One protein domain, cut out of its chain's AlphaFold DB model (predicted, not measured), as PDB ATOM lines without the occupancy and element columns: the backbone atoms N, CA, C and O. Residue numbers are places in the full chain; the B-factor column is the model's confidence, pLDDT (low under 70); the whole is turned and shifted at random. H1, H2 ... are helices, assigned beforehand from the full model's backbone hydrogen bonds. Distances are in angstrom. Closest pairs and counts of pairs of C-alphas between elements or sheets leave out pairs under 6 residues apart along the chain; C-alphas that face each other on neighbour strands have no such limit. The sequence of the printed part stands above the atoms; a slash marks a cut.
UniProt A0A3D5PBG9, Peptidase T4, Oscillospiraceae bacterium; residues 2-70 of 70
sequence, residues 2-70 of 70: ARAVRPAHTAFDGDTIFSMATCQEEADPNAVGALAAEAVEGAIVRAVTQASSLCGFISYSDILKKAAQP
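What this domain is: This is residues 2 to 70 of the 70 residues of the protein "Peptidase T4" of Oscillospiraceae bacterium (UniProt A0A3D5PBG9). One long straight helix, H1, makes most of the long axis; the short helix H2 sits beyond its last residues at an angle, and before H1 the unnamed residues 2 to 28 swing out in a wide, open loop. The 69 printed residues hold two named helices, H1 then H2, and no named strand; the class is all helix, with under half of the residues in named elements. The whole is only just extended, close to loose, with a radius of gyration of the C-alphas of 16.8 A and spans of 54 by 28 by 20 A.

How they stand to each other: Start at H1, residues 29 to 50, which touches H2, residues 60 to 67, with residues 48 to 50 alone. Their closest C-alphas, those of Thr 49 and Tyr 60, are 5.9 A apart. They run the same way at a steep tilt of 50 degrees. In both helices every O i to N i+4 pair is within hydrogen-bond range.

Where its parts are: Find C-alpha 29 at (141.071, 135.398, 131.855); from there H1 runs 30.6 A to C-alpha 50 at (146.820, 160.983, 147.716). H2 ends at C-alpha 67, (162.306, 164.381, 155.572).

The domain as a whole: The C-alphas of Glu 26 and Pro 70, the two farthest apart, are 55.1 A apart. The printed part has no cut, and the link from H1 to H2 is short. Residues 6 to 16, 20 to 35 and 63 to 70 stand free. Look for pLDDT under 70 at residues 69 to 70.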
ATOM      1  N   ALA A   2     149.201 141.938 147.610       93.94
ATOM      2  CA  ALA A   2     150.496 141.597 148.225       93.94
ATOM      3  C   ALA A   2     151.745 142.237 147.567       93.94
ATOM      4  O   ALA A   2     152.790 142.330 148.197       93.94
ATOM      5  N   ARG A   3     151.641 142.711 146.313       94.62
ATOM      6  CA  ARG A   3     152.681 143.527 145.649       94.62
ATOM      7  C   ARG A   3     152.868 144.914 146.290       94.62
ATOM      8  O   ARG A   3     153.967 145.444 146.258       94.62
ATOM      9  N   ALA A   4     151.810 145.477 146.880       96.56
ATOM     10  CA  ALA A   4     151.789 146.838 147.422       96.56
ATOM     11  C   ALA A   4     151.810 146.901 148.962       96.56
ATOM     12  O   ALA A   4     152.167 147.932 149.522       96.56
ATOM     13  N   VAL A   5     151.411 145.825 149.650       96.50
ATOM     14  CA  VAL A   5     151.298 145.767 151.119       96.50
ATOM     15  C   VAL A   5     152.122 144.595 151.642       96.50
ATOM     16  O   VAL A   5     152.036 143.492 151.098       96.50
ATOM     17  N   ARG A   6     152.930 144.823 152.687       95.88
ATOM     18  CA  ARG A   6     153.793 143.790 153.276       95.88
ATOM     19  C   ARG A   6     153.978 143.968 154.798       95.88
ATOM     20  O   ARG A   6     154.488 145.014 155.198       95.88
ATOM     21  N   PRO A   7     153.693 142.937 155.623       94.44
ATOM     22  CA  PRO A   7     153.006 141.697 155.250       94.44
ATOM     23  C   PRO A   7     151.557 141.981 154.826       94.44
ATOM     24  O   PRO A   7     150.973 142.973 155.242       94.44
ATOM     25  N   ALA A   8     151.012 141.124 153.971       92.19
ATOM     26  CA  ALA A   8     149.606 141.133 153.570       92.19
ATOM     27  C   ALA A   8     148.974 139.787 153.940       92.19
ATOM     28  O   ALA A   8     149.716 138.813 154.114       92.19
ATOM     29  N   HIS A   9     147.640 139.714 153.989       91.44
ATOM     30  CA  HIS A   9     146.898 138.481 154.272       91.44
ATOM     31  C   HIS A   9     147.240 137.864 155.638       91.44
ATOM     32  O   HIS A   9     147.338 136.642 155.776       91.44
ATOM     33  N   THR A  10     147.486 138.694 156.652       95.00
ATOM     34  CA  THR A  10     147.711 138.213 158.017       95.00
ATOM     35  C   THR A  10     146.406 137.708 158.635       95.00
ATOM     36  O   THR A  10     145.314 138.005 158.159       95.00
ATOM     37  N   ALA A  11     146.498 136.970 159.746       94.19
ATOM     38  CA  ALA A  11     145.322 136.471 160.467       94.19
ATOM     39  C   ALA A  11     144.386 137.581 160.997       94.19
ATOM     40  O   ALA A  11     143.278 137.281 161.434       94.19
ATOM     41  N   PHE A  12     144.833 138.839 160.979       95.12
ATOM     42  CA  PHE A  12     144.064 139.999 161.426       95.12
ATOM     43  C   PHE A  12     143.535 140.856 160.267       95.12
ATOM     44  O   PHE A  12     142.812 141.819 160.521       95.12
ATOM     45  N   ASP A  13     143.858 140.509 159.017       94.69
ATOM     46  CA  ASP A  13     143.433 141.268 157.844       94.69
ATOM     47  C   ASP A  13     142.111 140.724 157.281       94.69
ATOM     48  O   ASP A  13     141.945 139.526 157.054       94.69
ATOM     49  N   GLY A  14     141.160 141.623 157.017       95.44
ATOM     50  CA  GLY A  14     139.872 141.322 156.378       95.44
ATOM     51  C   GLY A  14     139.902 141.481 154.855       95.44
ATOM     52  O   GLY A  14     138.942 141.990 154.272       95.44
ATOM     53  N   ASP A  15     141.017 141.131 154.214       95.12
ATOM     54  CA  ASP A  15     141.263 141.425 152.801       95.12
ATOM     55  C   ASP A  15     140.200 140.792 151.891       95.12
ATOM     56  O   ASP A  15     140.047 139.572 151.842       95.12
ATOM     57  N   THR A  16     139.476 141.619 151.133       95.12
ATOM     58  CA  THR A  16     138.421 141.161 150.216       95.12
ATOM     59  C   THR A  16     138.475 141.948 148.908       95.12
ATOM     60  O   THR A  16     138.582 143.173 148.917       95.12
ATOM     61  N   ILE A  17     138.378 141.251 147.772       95.62
ATOM     62  CA  ILE A  17     138.268 141.853 146.437       95.62
ATOM     63  C   ILE A  17     136.947 141.404 145.818       95.62
ATOM     64  O   ILE A  17     136.664 140.211 145.752       95.62
ATOM     65  N   PHE A  18     136.174 142.367 145.322       96.44
ATOM     66  CA  PHE A  18     135.001 142.116 144.492       96.44
ATOM     67  C   PHE A  18     135.347 142.407 143.034       96.44
ATOM     68  O   PHE A  18     136.051 143.373 142.737       96.44
ATOM     69  N   SER A  19     134.839 141.583 142.125       95.69
ATOM     70  CA  SER A  19     134.972 141.776 140.685       95.69
ATOM     71  C   SER A  19     133.598 141.796 140.024       95.69
ATOM     72  O   SER A  19     132.633 141.214 140.519       95.69
ATOM     73  N   MET A  20     133.507 142.507 138.905       96.50
ATOM     74  CA  MET A  20     132.309 142.612 138.081       96.50
ATOM     75  C   MET A  20     132.742 142.742 136.624       96.50
ATOM     76  O   MET A  20     133.794 143.316 136.341       96.50
ATOM     77  N   ALA A  21     131.929 142.230 135.705       96.00
ATOM     78  CA  ALA A  21     132.134 142.371 134.272       96.00
ATOM     79  C   ALA A  21     130.923 143.065 133.643       96.00
ATOM     80  O   ALA A  21     129.783 142.749 133.974       96.00
ATOM     81  N   THR A  22     131.174 143.999 132.724       97.00
ATOM     82  CA  THR A  22     130.128 144.605 131.880       97.00
ATOM     83  C   THR A  22     129.749 143.717 130.694       97.00
ATOM     84  O   THR A  22     128.760 143.999 130.026       97.00
ATOM     85  N   CYS A  23     130.529 142.658 130.435       95.25
ATOM     86  CA  CYS A  23     130.335 141.687 129.353       95.25
ATOM     87  C   CYS A  23     130.281 142.310 127.943       95.25
ATOM     88  O   CYS A  23     129.547 141.824 127.090       95.25
ATOM     89  N   GLN A  24     131.038 143.390 127.703       97.56
ATOM     90  CA  GLN A  24     131.087 144.060 126.395       97.56
ATOM     91  C   GLN A  24     132.074 143.422 125.408       97.56
ATOM     92  O   GLN A  24     131.866 143.538 124.210       97.56
ATOM     93  N   GLU A  25     133.117 142.749 125.903       95.75
ATOM     94  CA  GLU A  25     134.185 142.159 125.091       95.75
ATOM     95  C   GLU A  25     134.567 140.777 125.634       95.75
ATOM     96  O   GLU A  25     134.546 140.553 126.851       95.75
ATOM     97  N   GLU A  26     134.957 139.865 124.742       96.88
ATOM     98  CA  GLU A  26     135.596 138.603 125.122       96.88
ATOM     99  C   GLU A  26     137.088 138.827 125.403       96.88
ATOM    100  O   GLU A  26     137.779 139.530 124.666       96.88
ATOM    101  N   ALA A  27     137.608 138.220 126.470       96.06
ATOM    102  CA  ALA A  27     139.004 138.372 126.863       96.06
ATOM    103  C   ALA A  27     139.558 137.093 127.501       96.06
ATOM    104  O   ALA A  27     138.836 136.360 128.178       96.06
ATOM    105  N   ASP A  28     140.862 136.861 127.327       97.44
ATOM    106  CA  ASP A  28     141.584 135.802 128.037       97.44
ATOM    107  C   ASP A  28     141.605 136.105 129.551       97.44
ATOM    108  O   ASP A  28     142.154 137.140 129.959       97.44
ATOM    109  N   PRO A  29     141.068 135.215 130.406       95.56
ATOM    110  CA  PRO A  29     141.071 135.398 131.855       95.56
ATOM    111  C   PRO A  29     142.459 135.636 132.457       95.56
ATOM    112  O   PRO A  29     142.577 136.370 133.439       95.56
ATOM    113  N   ASN A  30     143.517 135.060 131.879       97.81
ATOM    114  CA  ASN A  30     144.879 135.255 132.383       97.81
ATOM    115  C   ASN A  30     145.363 136.687 132.145       97.81
ATOM    116  O   ASN A  30     145.940 137.304 133.043       97.81
ATOM    117  N   ALA A  31     145.087 137.234 130.958       97.38
ATOM    118  CA  ALA A  31     145.403 138.621 130.636       97.38
ATOM    119  C   ALA A  31     144.621 139.585 131.542       97.38
ATOM    120  O   ALA A  31     145.208 140.500 132.123       97.38
ATOM    121  N   VAL A  32     143.322 139.332 131.744       97.31
ATOM    122  CA  VAL A  32     142.483 140.118 132.666       97.31
ATOM    123  C   VAL A  32     143.025 140.052 134.094       97.31
ATOM    124  O   VAL A  32     143.140 141.083 134.752       97.31
ATOM    125  N   GLY A  33     143.407 138.865 134.574       96.75
ATOM    126  CA  GLY A  33     143.966 138.677 135.914       96.75
ATOM    127  C   GLY A  33     145.287 139.421 136.128       96.75
ATOM    128  O   GLY A  33     145.472 140.058 137.169       96.75
ATOM    129  N   ALA A  34     146.186 139.401 135.139       97.75
ATOM    130  CA  ALA A  34     147.450 140.135 135.193       97.75
ATOM    131  C   ALA A  34     147.221 141.653 135.280       97.75
ATOM    132  O   ALA A  34     147.778 142.315 136.161       97.75
ATOM    133  N   LEU A  35     146.338 142.183 134.428       97.62
ATOM    134  CA  LEU A  35     145.968 143.600 134.433       97.62
ATOM    135  C   LEU A  35     145.249 143.998 135.726       97.62
ATOM    136  O   LEU A  35     145.526 145.057 136.284       97.62
ATOM    137  N   ALA A  36     144.372 143.142 136.256       97.75
ATOM    138  CA  ALA A  36     143.698 143.381 137.528       97.75
ATOM    139  C   ALA A  36     144.698 143.474 138.693       97.75
ATOM    140  O   ALA A  36     144.564 144.344 139.555       97.75
ATOM    141  N   ALA A  37     145.731 142.625 138.715       97.31
ATOM    142  CA  ALA A  37     146.765 142.675 139.747       97.31
ATOM    143  C   ALA A  37     147.548 143.998 139.728       97.31
ATOM    144  O   ALA A  37     147.790 144.574 140.793       97.31
ATOM    145  N   GLU A  38     147.907 144.490 138.538       98.25
ATOM    146  CA  GLU A  38     148.566 145.787 138.343       98.25
ATOM    147  C   GLU A  38     147.639 146.958 138.697       98.25
ATOM    148  O   GLU A  38     148.030 147.873 139.423       98.25
ATOM    149  N   ALA A  39     146.375 146.898 138.273       98.25
ATOM    150  CA  ALA A  39     145.379 147.917 138.585       98.25
ATOM    151  C   ALA A  39     145.158 148.060 140.099       98.25
ATOM    152  O   ALA A  39     145.100 149.182 140.610       98.25
ATOM    153  N   VAL A  40     145.077 146.941 140.830       98.31
ATOM    154  CA  VAL A  40     144.930 146.932 142.295       98.31
ATOM    155  C   VAL A  40     146.183 147.474 142.985       98.31
ATOM    156  O   VAL A  40     146.063 148.259 143.920       98.31
ATOM    157  N   GLU A  41     147.384 147.095 142.540       98.38
ATOM    158  CA  GLU A  41     148.631 147.672 143.063       98.38
ATOM    159  C   GLU A  41     148.659 149.193 142.879       98.38
ATOM    160  O   GLU A  41     148.839 149.929 143.852       98.38
ATOM    161  N   GLY A  42     148.400 149.668 141.659       98.50
ATOM    162  CA  GLY A  42     148.354 151.094 141.359       98.50
ATOM    163  C   GLY A  42     147.285 151.824 142.171       98.50
ATOM    164  O   GLY A  42     147.524 152.934 142.642       98.50
ATOM    165  N   ALA A  43     146.119 151.211 142.389       98.56
ATOM    166  CA  ALA A  43     145.067 151.787 143.224       98.56
ATOM    167  C   ALA A  43     145.506 151.971 144.683       98.56
ATOM    168  O   ALA A  43     145.271 153.040 145.246       98.56
ATOM    169  N   ILE A  44     146.188 150.984 145.273       98.12
ATOM    170  CA  ILE A  44     146.706 151.065 146.649       98.12
ATOM    171  C   ILE A  44     147.772 152.162 146.762       98.12
ATOM    172  O   ILE A  44     147.693 153.007 147.653       98.12
ATOM    173  N   VAL A  45     148.734 152.208 145.833       98.19
ATOM    174  CA  VAL A  45     149.786 153.243 145.831       98.19
ATOM    175  C   VAL A  45     149.178 154.639 145.688       98.19
ATOM    176  O   VAL A  45     149.547 155.557 146.427       98.19
ATOM    177  N   ARG A  46     148.203 154.812 144.786       98.38
ATOM    178  CA  ARG A  46     147.470 156.080 144.661       98.38
ATOM    179  C   ARG A  46     146.741 156.439 145.952       98.38
ATOM    180  O   ARG A  46     146.807 157.591 146.358       98.38
ATOM    181  N   ALA A  47     146.086 155.483 146.610       98.12
ATOM    182  CA  ALA A  47     145.381 155.745 147.863       98.12
ATOM    183  C   ALA A  47     146.329 156.281 148.947       98.12
ATOM    184  O   ALA A  47     146.031 157.296 149.568       98.12
ATOM    185  N   VAL A  48     147.498 155.661 149.125       97.12
ATOM    186  CA  VAL A  48     148.493 156.093 150.125       97.12
ATOM    187  C   VAL A  48     149.084 157.465 149.793       97.12
ATOM    188  O   VAL A  48     149.239 158.303 150.679       97.12
ATOM    189  N   THR A  49     149.414 157.707 148.523       97.25
ATOM    190  CA  THR A  49     150.076 158.951 148.088       97.25
ATOM    191  C   THR A  49     149.132 160.152 148.033       97.25
ATOM    192  O   THR A  49     149.583 161.275 148.245       97.25
ATOM    193  N   GLN A  50     147.838 159.928 147.790       98.00
ATOM    194  CA  GLN A  50     146.820 160.983 147.716       98.00
ATOM    195  C   GLN A  50     146.062 161.204 149.031       98.00
ATOM    196  O   GLN A  50     145.306 162.170 149.144       98.00
ATOM    197  N   ALA A  51     146.234 160.332 150.026       97.62
ATOM    198  CA  ALA A  51     145.622 160.514 151.334       97.62
ATOM    199  C   ALA A  51     146.120 161.800 152.012       97.62
ATOM    200  O   ALA A  51     147.305 162.138 151.965       97.62
ATOM    201  N   SER A  52     145.211 162.484 152.704       97.44
ATOM    202  CA  SER A  52     145.531 163.557 153.640       97.44
ATOM    203  C   SER A  52     145.527 163.037 155.078       97.44
ATOM    204  O   SER A  52     144.876 162.045 155.404       97.44
ATOM    205  N   SER A  53     146.287 163.705 155.942       97.88
ATOM    206  CA  SER A  53     146.335 163.388 157.370       97.88
ATOM    207  C   SER A  53     144.986 163.654 158.028       97.88
ATOM    208  O   SER A  53     144.334 164.658 157.737       97.88
ATOM    209  N   LEU A  54     144.568 162.770 158.931       97.50
ATOM    210  CA  LEU A  54     143.252 162.832 159.562       97.50
ATOM    211  C   LEU A  54     143.298 162.258 160.979       97.50
ATOM    212  O   LEU A  54     143.933 161.237 161.217       97.50
ATOM    213  N   CYS A  55     142.603 162.903 161.922       95.81
ATOM    214  CA  CYS A  55     142.435 162.421 163.302       95.81
ATOM    215  C   CYS A  55     143.750 162.023 164.005       95.81
ATOM    216  O   CYS A  55     143.794 161.044 164.744       95.81
ATOM    217  N   GLY A  56     144.831 162.774 163.768       95.25
ATOM    218  CA  GLY A  56     146.146 162.505 164.359       95.25
ATOM    219  C   GLY A  56     146.986 161.454 163.623       95.25
ATOM    220  O   GLY A  56     148.153 161.274 163.965       95.25
ATOM    221  N   PHE A  57     146.450 160.810 162.584       96.25
ATOM    222  CA  PHE A  57     147.212 159.945 161.688       96.25
ATOM    223  C   PHE A  57     147.817 160.771 160.555       96.25
ATOM    224  O   PHE A  57     147.107 161.496 159.854       96.25
ATOM    225  N   ILE A  58     149.135 160.663 160.386       96.94
ATOM    226  CA  ILE A  58     149.856 161.366 159.327       96.94
ATOM    227  C   ILE A  58     149.799 160.596 158.006       96.94
ATOM    228  O   ILE A  58     149.821 159.367 157.974       96.94
ATOM    229  N   SER A  59     149.765 161.344 156.913       97.81
ATOM    230  CA  SER A  59     149.824 160.841 155.548       97.81
ATOM    231  C   SER A  59     151.261 160.671 155.064       97.81
ATOM    232  O   SER A  59     152.206 161.263 155.596       97.81
ATOM    233  N   TYR A  60     151.414 159.916 153.979       97.38
ATOM    234  CA  TYR A  60     152.685 159.761 153.275       97.38
ATOM    235  C   TYR A  60     153.312 161.110 152.882       97.38
ATOM    236  O   TYR A  60     154.511 161.325 153.060       97.38
ATOM    237  N   SER A  61     152.491 162.053 152.415       95.75
ATOM    238  CA  SER A  61     152.945 163.384 152.003       95.75
ATOM    239  C   SER A  61     153.587 164.179 153.143       95.75
ATOM    240  O   SER A  61     154.555 164.904 152.919       95.75
ATOM    241  N   ASP A  62     153.094 164.036 154.373       96.56
ATOM    242  CA  ASP A  62     153.670 164.743 155.521       96.56
ATOM    243  C   ASP A  62     154.997 164.129 155.977       96.56
ATOM    244  O   ASP A  62     155.899 164.856 156.397       96.56
ATOM    245  N   ILE A  63     155.164 162.813 155.806       95.81
ATOM    246  CA  ILE A  63     156.449 162.134 156.024       95.81
ATOM    247  C   ILE A  63     157.510 162.701 155.072       95.81
ATOM    248  O   ILE A  63     158.602 163.055 155.519       95.81
ATOM    249  N   LEU A  64     157.182 162.851 153.783       93.75
ATOM    250  CA  LEU A  64     158.110 163.419 152.798       93.75
ATOM    251  C   LEU A  64     158.492 164.867 153.119       93.75
ATOM    252  O   LEU A  64     159.669 165.214 153.066       93.75
ATOM    253  N   LYS A  65     157.523 165.709 153.501       91.50
ATOM    254  CA  LYS A  65     157.799 167.102 153.893       91.50
ATOM    255  C   LYS A  65     158.729 167.183 155.099       91.50
ATOM    256  O   LYS A  65     159.605 168.038 155.124       91.50
ATOM    257  N   LYS A  66     158.549 166.300 156.086       87.38
ATOM    258  CA  LYS A  66     159.408 166.243 157.274       87.38
ATOM    259  C   LYS A  66     160.830 165.800 156.929       87.38
ATOM    260  O   LYS A  66     161.772 166.367 157.459       87.38
ATOM    261  N   ALA A  67     160.990 164.828 156.033       80.25
ATOM    262  CA  ALA A  67     162.306 164.381 155.572       80.25
ATOM    263  C   ALA A  67     163.050 165.440 154.734       80.25
ATOM    264  O   ALA A  67     164.272 165.401 154.646       80.25
ATOM    265  N   ALA A  68     162.316 166.371 154.116       77.88
ATOM    266  CA  ALA A  68     162.870 167.477 153.337       77.88
ATOM    267  C   ALA A  68     163.221 168.722 154.177       77.88
ATOM    268  O   ALA A  68     163.792 169.671 153.638       77.88
ATOM    269  N   GLN A  69     162.862 168.754 155.465       62.00
ATOM    270  CA  GLN A  69     163.286 169.815 156.380       62.00
ATOM    271  C   GLN A  69     164.708 169.514 156.889       62.00
ATOM    272  O   GLN A  69     164.978 168.356 157.210       62.00
ATOM    273  N   PRO A  70     165.610 170.515 156.914       59.41
ATOM    274  CA  PRO A  70     167.002 170.340 157.330       59.41
ATOM    275  C   PRO A  70     167.154 169.959 158.806       59.41
ATOM    276  O   PRO A  70     166.291 170.363 159.622       59.41
TER     277      PRO A  70